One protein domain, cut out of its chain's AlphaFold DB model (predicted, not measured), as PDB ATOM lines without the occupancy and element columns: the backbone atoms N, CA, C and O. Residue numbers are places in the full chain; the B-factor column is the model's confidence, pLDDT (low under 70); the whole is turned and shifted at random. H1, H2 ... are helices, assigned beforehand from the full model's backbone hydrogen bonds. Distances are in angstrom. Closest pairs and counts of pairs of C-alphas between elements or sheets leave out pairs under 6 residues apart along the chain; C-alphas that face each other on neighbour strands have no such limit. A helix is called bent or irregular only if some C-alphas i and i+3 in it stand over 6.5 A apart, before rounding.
ATOM      1  N   ASN A  43     284.724 180.947 238.168       76.19
ATOM      2  CA  ASN A  43     283.553 181.193 239.009       76.19
ATOM      3  C   ASN A  43     283.730 182.457 239.872       76.19
ATOM      4  O   ASN A  43     284.841 182.830 240.225       76.19
ATOM      5  N   ILE A  44     282.616 183.058 240.305       79.88
ATOM      6  CA  ILE A  44     282.582 184.260 241.159       79.88
ATOM      7  C   ILE A  44     283.401 184.062 242.442       79.88
ATOM      8  O   ILE A  44     284.025 184.993 242.941       79.88
ATOM      9  N   GLU A  45     283.385 182.856 242.998       80.25
ATOM     10  CA  GLU A  45     284.133 182.513 244.207       80.25
ATOM     11  C   GLU A  45     285.643 182.423 243.960       80.25
ATOM     12  O   GLU A  45     286.420 182.885 244.791       80.25
ATOM     13  N   GLU A  46     286.056 181.895 242.803       80.25
ATOM     14  CA  GLU A  46     287.461 181.877 242.377       80.25
ATOM     15  C   GLU A  46     287.948 183.308 242.124       80.25
ATOM     16  O   GLU A  46     289.020 183.677 242.591       80.25
ATOM     17  N   ASP A  47     287.127 184.144 241.483       83.81
ATOM     18  CA  ASP A  47     287.437 185.556 241.250       83.81
ATOM     19  C   ASP A  47     287.587 186.325 242.571       83.81
ATOM     20  O   ASP A  47     288.543 187.074 242.754       83.81
ATOM     21  N   ARG A  48     286.677 186.116 243.534       85.19
ATOM     22  CA  ARG A  48     286.772 186.723 244.875       85.19
ATOM     23  C   ARG A  48     288.044 186.301 245.597       85.19
ATOM     24  O   ARG A  48     288.682 187.139 246.230       85.19
ATOM     25  N   LEU A  49     288.409 185.025 245.489       84.62
ATOM     26  CA  LEU A  49     289.627 184.503 246.091       84.62
ATOM     27  C   LEU A  49     290.879 185.106 245.439       84.62
ATOM     28  O   LEU A  49     291.785 185.531 246.149       84.62
ATOM     29  N   LEU A  50     290.906 185.200 244.109       83.69
ATOM     30  CA  LEU A  50     292.003 185.807 243.353       83.69
ATOM     31  C   LEU A  50     292.151 187.302 243.654       83.69
ATOM     32  O   LEU A  50     293.269 187.779 243.823       83.69
ATOM     33  N   ILE A  51     291.043 188.035 243.777       84.75
ATOM     34  CA  ILE A  51     291.055 189.452 244.164       84.75
ATOM     35  C   ILE A  51     291.547 189.609 245.608       84.75
ATOM     36  O   ILE A  51     292.385 190.468 245.872       84.75
ATOM     37  N   GLY A  52     291.072 188.774 246.539       82.75
ATOM     38  CA  GLY A  52     291.527 188.790 247.932       82.75
ATOM     39  C   GLY A  52     293.023 188.492 248.057       82.75
ATOM     40  O   GLY A  52     293.739 189.200 248.758       82.75
ATOM     41  N   LEU A  53     293.507 187.506 247.304       83.50
ATOM     42  CA  LEU A  53     294.922 187.170 247.196       83.50
ATOM     43  C   LEU A  53     295.747 188.313 246.592       83.50
ATOM     44  O   LEU A  53     296.808 188.655 247.112       83.50
ATOM     45  N   TRP A  54     295.265 188.925 245.510       81.00
ATOM     46  CA  TRP A  54     295.933 190.061 244.877       81.00
ATOM     47  C   TRP A  54     296.051 191.239 245.841       81.00
ATOM     48  O   TRP A  54     297.120 191.826 245.970       81.00
ATOM     49  N   LEU A  55     294.982 191.560 246.571       81.00
ATOM     50  CA  LEU A  55     294.999 192.619 247.579       81.00
ATOM     51  C   LEU A  55     295.952 192.292 248.732       81.00
ATOM     52  O   LEU A  55     296.683 193.169 249.177       81.00
ATOM     53  N   ASN A  56     295.988 191.036 249.178       77.31
ATOM     54  CA  ASN A  56     296.879 190.592 250.248       77.31
ATOM     55  C   ASN A  56     298.362 190.680 249.832       77.31
ATOM     56  O   ASN A  56     299.187 191.201 250.571       77.31
ATOM     57  N   THR A  57     298.685 190.258 248.608       67.88
ATOM     58  CA  THR A  57     300.071 190.218 248.104       67.88
ATOM     59  C   THR A  57     300.588 191.556 247.575       67.88
ATOM     60  O   THR A  57     301.782 191.820 247.679       67.88
ATOM     61  N   SER A  58     299.729 192.411 247.008       69.00
ATOM     62  CA  SER A  58     300.141 193.704 246.432       69.00
ATOM     63  C   SER A  58     300.258 194.837 247.453       69.00
ATOM     64  O   SER A  58     300.921 195.834 247.169       69.00
ATOM     65  N   LEU A  59     299.629 194.698 248.627       67.56
ATOM     66  CA  LEU A  59     299.611 195.729 249.673       67.56
ATOM     67  C   LEU A  59     300.555 195.442 250.846       67.56
ATOM     68  O   LEU A  59     300.671 196.276 251.744       67.56
ATOM     69  N   ASP A  60     301.236 194.298 250.859       64.81
ATOM     70  CA  ASP A  60     302.159 193.967 251.937       64.81
ATOM     71  C   ASP A  60     303.555 194.568 251.697       64.81
ATOM     72  O   ASP A  60     304.307 194.156 250.809       64.81
ATOM     73  N   ALA A  61     303.911 195.546 252.532       60.66
ATOM     74  CA  ALA A  61     305.198 196.234 252.505       60.66
ATOM     75  C   ALA A  61     306.396 195.301 252.773       60.66
ATOM     76  O   ALA A  61     307.498 195.585 252.302       60.66
ATOM     77  N   VAL A  62     306.197 194.181 253.481       61.25
ATOM     78  CA  VAL A  62     307.247 193.182 253.755       61.25
ATOM     79  C   VAL A  62     307.617 192.412 252.485       61.25
ATOM     80  O   VAL A  62     308.786 192.098 252.250       61.25
ATOM     81  N   HIS A  63     306.640 192.186 251.606       57.47
ATOM     82  CA  HIS A  63     306.820 191.444 250.359       57.47
ATOM     83  C   HIS A  63     307.439 192.280 249.227       57.47
ATOM     84  O   HIS A  63     307.800 191.729 248.184       57.47
ATOM     85  N   GLY A  64     307.658 193.585 249.439       57.53
ATOM     86  CA  GLY A  64     308.349 194.467 248.491       57.53
ATOM     87  C   GLY A  64     309.811 194.082 248.210       57.53
ATOM     88  O   GLY A  64     310.363 194.510 247.196       57.53
ATOM     89  N   ASN A  65     310.429 193.251 249.062       53.81
ATOM     90  CA  ASN A  65     311.838 192.850 248.961       53.81
ATOM     91  C   ASN A  65     312.076 191.538 248.173       53.81
ATOM     92  O   ASN A  65     313.208 191.230 247.809       53.81
ATOM     93  N   GLU A  66     311.035 190.759 247.853       60.47
ATOM     94  CA  GLU A  66     311.171 189.426 247.232       60.47
ATOM     95  C   GLU A  66     310.565 189.357 245.819       60.47
ATOM     96  O   GLU A  66     309.741 188.498 245.505       60.47
ATOM     97  N   GLN A  67     311.015 190.243 244.925       57.06
ATOM     98  CA  GLN A  67     310.572 190.344 243.521       57.06
ATOM     99  C   GLN A  67     311.026 189.187 242.601       57.06
ATOM    100  O   GLN A  67     311.103 189.343 241.381       57.06
ATOM    101  N   LYS A  68     311.345 188.001 243.131       70.56
ATOM    102  CA  LYS A  68     311.530 186.829 242.265       70.56
ATOM    103  C   LYS A  68     310.144 186.320 241.890       70.56
ATOM    104  O   LYS A  68     309.428 185.804 242.740       70.56
ATOM    105  N   LEU A  69     309.795 186.433 240.607       68.94
ATOM    106  CA  LEU A  69     308.512 185.992 240.042       68.94
ATOM    107  C   LEU A  69     308.102 184.582 240.518       68.94
ATOM    108  O   LEU A  69     306.927 184.341 240.755       68.94
ATOM    109  N   GLY A  70     309.070 183.680 240.722       75.19
ATOM    110  CA  GLY A  70     308.832 182.337 241.267       75.19
ATOM    111  C   GLY A  70     308.253 182.318 242.688       75.19
ATOM    112  O   GLY A  70     307.239 181.667 242.902       75.19
ATOM    113  N   ALA A  71     308.823 183.081 243.626       75.44
ATOM    114  CA  ALA A  71     308.347 183.134 245.017       75.44
ATOM    115  C   ALA A  71     306.959 183.788 245.128       75.44
ATOM    116  O   ALA A  71     306.158 183.451 245.996       75.44
ATOM    117  N   PHE A  72     306.649 184.716 244.216       74.06
ATOM    118  CA  PHE A  72     305.304 185.274 244.098       74.06
ATOM    119  C   PHE A  72     304.284 184.193 243.719       74.06
ATOM    120  O   PHE A  72     303.270 184.055 244.401       74.06
ATOM    121  N   TRP A  73     304.560 183.404 242.677       81.12
ATOM    122  CA  TRP A  73     303.646 182.344 242.248       81.12
ATOM    123  C   TRP A  73     303.511 181.218 243.274       81.12
ATOM    124  O   TRP A  73     302.412 180.697 243.421       81.12
ATOM    125  N   GLU A  74     304.569 180.901 244.021       80.56
ATOM    126  CA  GLU A  74     304.532 179.922 245.114       80.56
ATOM    127  C   GLU A  74     303.567 180.359 246.228       80.56
ATOM    128  O   GLU A  74     302.649 179.623 246.579       80.56
ATOM    129  N   ARG A  75     303.651 181.615 246.693       78.75
ATOM    130  CA  ARG A  75     302.694 182.151 247.683       78.75
ATOM    131  C   ARG A  75     301.264 182.209 247.147       78.75
ATOM    132  O   ARG A  75     300.310 181.946 247.881       78.75
ATOM    133  N   VAL A  76     301.104 182.558 245.870       80.12
ATOM    134  CA  VAL A  76     299.796 182.554 245.197       80.12
ATOM    135  C   VAL A  76     299.220 181.140 245.169       80.12
ATOM    136  O   VAL A  76     298.044 180.957 245.481       80.12
ATOM    137  N   GLU A  77     300.037 180.142 244.842       81.94
ATOM    138  CA  GLU A  77     299.643 178.740 244.817       81.94
ATOM    139  C   GLU A  77     299.246 178.239 246.211       81.94
ATOM    140  O   GLU A  77     298.168 177.661 246.360       81.94
ATOM    141  N   GLU A  78     300.061 178.496 247.236       81.50
ATOM    142  CA  GLU A  78     299.778 178.097 248.618       81.50
ATOM    143  C   GLU A  78     298.484 178.728 249.139       81.50
ATOM    144  O   GLU A  78     297.601 178.034 249.651       81.50
ATOM    145  N   TYR A  79     298.322 180.042 248.969       79.75
ATOM    146  CA  TYR A  79     297.116 180.737 249.407       79.75
ATOM    147  C   TYR A  79     295.881 180.247 248.653       79.75
ATOM    148  O   TYR A  79     294.824 180.060 249.263       79.75
ATOM    149  N   TYR A  80     296.001 180.008 247.346       80.75
ATOM    150  CA  TYR A  80     294.910 179.473 246.544       80.75
ATOM    151  C   TYR A  80     294.490 178.089 247.042       80.75
ATOM    152  O   TYR A  80     293.308 177.877 247.285       80.75
ATOM    153  N   HIS A  81     295.425 177.163 247.271       80.06
ATOM    154  CA  HIS A  81     295.096 175.820 247.760       80.06
ATOM    155  C   HIS A  81     294.516 175.821 249.180       80.06
ATOM    156  O   HIS A  81     293.546 175.108 249.429       80.06
ATOM    157  N   ASN A  82     295.038 176.657 250.081       79.88
ATOM    158  CA  ASN A  82     294.577 176.735 251.473       79.88
ATOM    159  C   ASN A  82     293.174 177.349 251.610       79.88
ATOM    160  O   ASN A  82     292.407 176.975 252.497       79.88
ATOM    161  N   ASN A  83     292.819 178.287 250.729       74.69
ATOM    162  CA  ASN A  83     291.547 179.014 250.790       74.69
ATOM    163  C   ASN A  83     290.512 178.523 249.764       74.69
ATOM    164  O   ASN A  83     289.380 179.013 249.733       74.69
ATOM    165  N   LYS A  84     290.859 177.542 248.924       78.12
ATOM    166  CA  LYS A  84     289.935 176.947 247.958       78.12
ATOM    167  C   LYS A  84     288.943 176.025 248.659       78.12
ATOM    168  O   LYS A  84     289.199 174.845 248.868       78.12
ATOM    169  N   GLN A  85     287.762 176.564 248.938       70.31
ATOM    170  CA  GLN A  85     286.642 175.835 249.543       70.31
ATOM    171  C   GLN A  85     285.634 175.293 248.512       70.31
ATOM    172  O   GLN A  85     284.578 174.780 248.876       70.31
ATOM    173  N   PHE A  86     285.943 175.400 247.213       68.25
ATOM    174  CA  PHE A  86     285.003 175.106 246.129       68.25
ATOM    175  C   PHE A  86     285.535 174.026 245.174       68.25
ATOM    176  O   PHE A  86     286.739 173.987 244.877       68.25
ATOM    177  N   PRO A  87     284.660 173.131 244.669       67.06
ATOM    178  CA  PRO A  87     285.058 172.071 243.751       67.06
ATOM    179  C   PRO A  87     285.587 172.664 242.443       67.06
ATOM    180  O   PRO A  87     285.054 173.647 241.933       67.06
ATOM    181  N   ASN A  88     286.630 172.044 241.880       70.81
ATOM    182  CA  ASN A  88     287.261 172.509 240.646       70.81
ATOM    183  C   ASN A  88     286.223 172.606 239.511       70.81
ATOM    184  O   ASN A  88     285.788 171.593 238.953       70.81
ATOM    185  N   HIS A  89     285.856 173.836 239.146       67.25
ATOM    186  CA  HIS A  89     284.818 174.106 238.161       67.25
ATOM    187  C   HIS A  89     285.167 173.526 236.782       67.25
ATOM    188  O   HIS A  89     284.290 173.089 236.031       67.25
ATOM    189  N   GLN A  90     286.458 173.440 236.457       66.38
ATOM    190  CA  GLN A  90     286.934 172.863 235.203       66.38
ATOM    191  C   GLN A  90     286.700 171.349 235.144       66.38
ATOM    192  O   GLN A  90     286.275 170.834 234.105       66.38
ATOM    193  N   ALA A  91     286.906 170.645 236.260       68.38
ATOM    194  CA  ALA A  91     286.662 169.208 236.359       68.38
ATOM    195  C   ALA A  91     285.167 168.890 236.209       68.38
ATOM    196  O   ALA A  91     284.790 168.007 235.437       68.38
ATOM    197  N   GLU A  92     284.301 169.675 236.850       70.00
ATOM    198  CA  GLU A  92     282.848 169.536 236.716       70.00
ATOM    199  C   GLU A  92     282.355 169.878 235.304       70.00
ATOM    200  O   GLU A  92     281.498 169.185 234.751       70.00
ATOM    201  N   ARG A  93     282.929 170.892 234.646       70.75
ATOM    202  CA  ARG A  93     282.643 171.174 233.229       70.75
ATOM    203  C   ARG A  93     283.072 170.028 232.318       70.75
ATOM    204  O   ARG A  93     282.329 169.685 231.395       70.75
ATOM    205  N   LEU A  94     284.241 169.434 232.556       70.19
ATOM    206  CA  LEU A  94     284.724 168.285 231.791       70.19
ATOM    207  C   LEU A  94     283.821 167.066 232.001       70.19
ATOM    208  O   LEU A  94     283.437 166.411 231.034       70.19
ATOM    209  N   ARG A  95     283.405 166.811 233.242       73.38
ATOM    210  CA  ARG A  95     282.455 165.752 233.589       73.38
ATOM    211  C   ARG A  95     281.102 165.956 232.909       73.38
ATOM    212  O   ARG A  95     280.600 165.030 232.280       73.38
ATOM    213  N   LYS A  96     280.547 167.173 232.937       74.94
ATOM    214  CA  LYS A  96     279.298 167.522 232.231       74.94
ATOM    215  C   LYS A  96     279.421 167.349 230.716       74.94
ATOM    216  O   LYS A  96     278.476 166.894 230.082       74.94
ATOM    217  N   ARG A  97     280.574 167.684 230.128       69.12
ATOM    218  CA  ARG A  97     280.858 167.436 228.703       69.12
ATOM    219  C   ARG A  97     280.890 165.944 228.383       69.12
ATOM    220  O   ARG A  97     280.233 165.531 227.435       69.12
ATOM    221  N   LYS A  98     281.578 165.144 229.202       68.06
ATOM    222  CA  LYS A  98     281.612 163.683 229.056       68.06
ATOM    223  C   LYS A  98     280.221 163.063 229.195       68.06
ATOM    224  O   LYS A  98     279.851 162.259 228.354       68.06
ATOM    225  N   MET A  99     279.430 163.488 230.181       61.09
ATOM    226  CA  MET A  99     278.059 162.997 230.364       61.09
ATOM    227  C   MET A  99     277.149 163.348 229.181       61.09
ATOM    228  O   MET A  99     276.421 162.491 228.696       61.09
ATOM    229  N   LYS A 100     277.233 164.574 228.648       61.41
ATOM    230  CA  LYS A 100     276.504 164.942 227.423       61.41
ATOM    231  C   LYS A 100     276.914 164.077 226.235       61.41
ATOM    232  O   LYS A 100     276.048 163.652 225.487       61.41
ATOM    233  N   GLN A 101     278.205 163.782 226.087       57.72
ATOM    234  CA  GLN A 101     278.693 162.888 225.037       57.72
ATOM    235  C   GLN A 101     278.140 161.464 225.197       57.72
ATOM    236  O   GLN A 101     277.715 160.877 224.214       57.72
ATOM    237  N   THR A 102     278.073 160.931 226.423       53.81
ATOM    238  CA  THR A 102     277.511 159.592 226.674       53.81
ATOM    239  C   THR A 102     275.998 159.522 226.468       53.81
ATOM    240  O   THR A 102     275.504 158.488 226.044       53.81
ATOM    241  N   THR A 103     275.258 160.608 226.718       49.81
ATOM    242  CA  THR A 103     273.801 160.677 226.487       49.81
ATOM    243  C   THR A 103     273.441 160.818 225.000       49.81
ATOM    244  O   THR A 103     272.326 160.498 224.614       49.81
ATOM    245  N   ILE A 104     274.379 161.247 224.149       54.69
ATOM    246  CA  ILE A 104     274.219 161.303 222.681       54.69
ATOM    247  C   ILE A 104     274.483 159.927 222.026       54.69
ATOM    248  O   ILE A 104     274.231 159.754 220.842       54.69
ATOM    249  N   ASN A 105     274.941 158.925 222.786       52.00
ATOM    250  CA  ASN A 105     275.257 157.586 222.272       52.00
ATOM    251  C   ASN A 105     274.054 156.612 222.222       52.00
ATOM    252  O   ASN A 105     274.260 155.407 222.114       52.00
ATOM    253  N   GLU A 106     272.811 157.102 222.268       56.81
ATOM    254  CA  GLU A 106     271.688 156.396 221.616       56.81
ATOM    255  C   GLU A 106     272.053 156.186 220.132       56.81
ATOM    256  O   GLU A 106     272.743 157.063 219.592       56.81
TER     257      GLU A 106
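This is residues 43 to 106 of the 175 residues of the protein "Glutathione S-transferase T3-like protein" of Cinnamomum micranthum f. kanehirae (UniProt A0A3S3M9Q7). Going along the printed part, you see helix H1 run out, the chain turn through the short helix H2, and helix H3 come back slantwise to touch H1, making a small open loop; beyond it helix H4 sticks out as an arm, with residues 91 to 106 standing free. H1 and H3 meet at one contact, and H4, which touches no helix, makes much of the length. The printed part has 64 residues, with four named helices in the order H1, H2, H3, H4 and no named strand, and its class is all helix. It is extended, with a radius of gyration of the C-alphas of 17.5 A, and spans 61 by 21 by 14 A.

Find C-alpha 44 at (282.582, 184.260, 241.159); there H1 begins, and it runs through residues 44 to 58 for 20.6 A. After a tight link of two residues comes H2, residues 61 to 65. H2 is only just irregular: C-alphas 62 and 65 are 6.6 A apart. Next look at C-alpha 69, at (308.512, 185.992, 240.042), where H3 begins; it takes in residues 69 to 83 and measures 21.3 A. H4, residues 89 to 103, is 20.9 A long and ends at C-alpha 103, at (273.801, 160.677, 226.487).

Begin with H1 and H3, which touch, with 6 pairs of C-alphas within 8 A. Their closest C-alphas are those of Leu 53 and Val 76, 7.0 A apart. H1 touches H3 with residues 49 to 53 alone. The two run opposite ways at a steep tilt of 45 degrees. H1 and H2 are close but not clearly touching; their closest C-alphas, of Thr 57 and His 63, are 7.2 A apart. H2 and H3 are apart, and H4 is apart from H1, H2 and H3. In H1, H3 and H4 every O i to N i+4 pair is within hydrogen-bond range; in H2 it is 0 of 1, with 1 of 2 O i to N i+3 pairs within range.

The two C-alphas farthest apart are those of Asn 65 and Glu 106, at 60.7 A. Residues 64 to 70 stand free, as do residues 91 to 106, of which 91 to 103 belong to H4. Without these stretches, 41 residues span 33 by 17 by 13 A. The printed part has no cut, and the three links between helices are tight. In the B-factor column of this model you find a mean pLDDT of 71.3 for the printed part, with 27 residues under 70, among them residues 57 to 67 and 97 to 106.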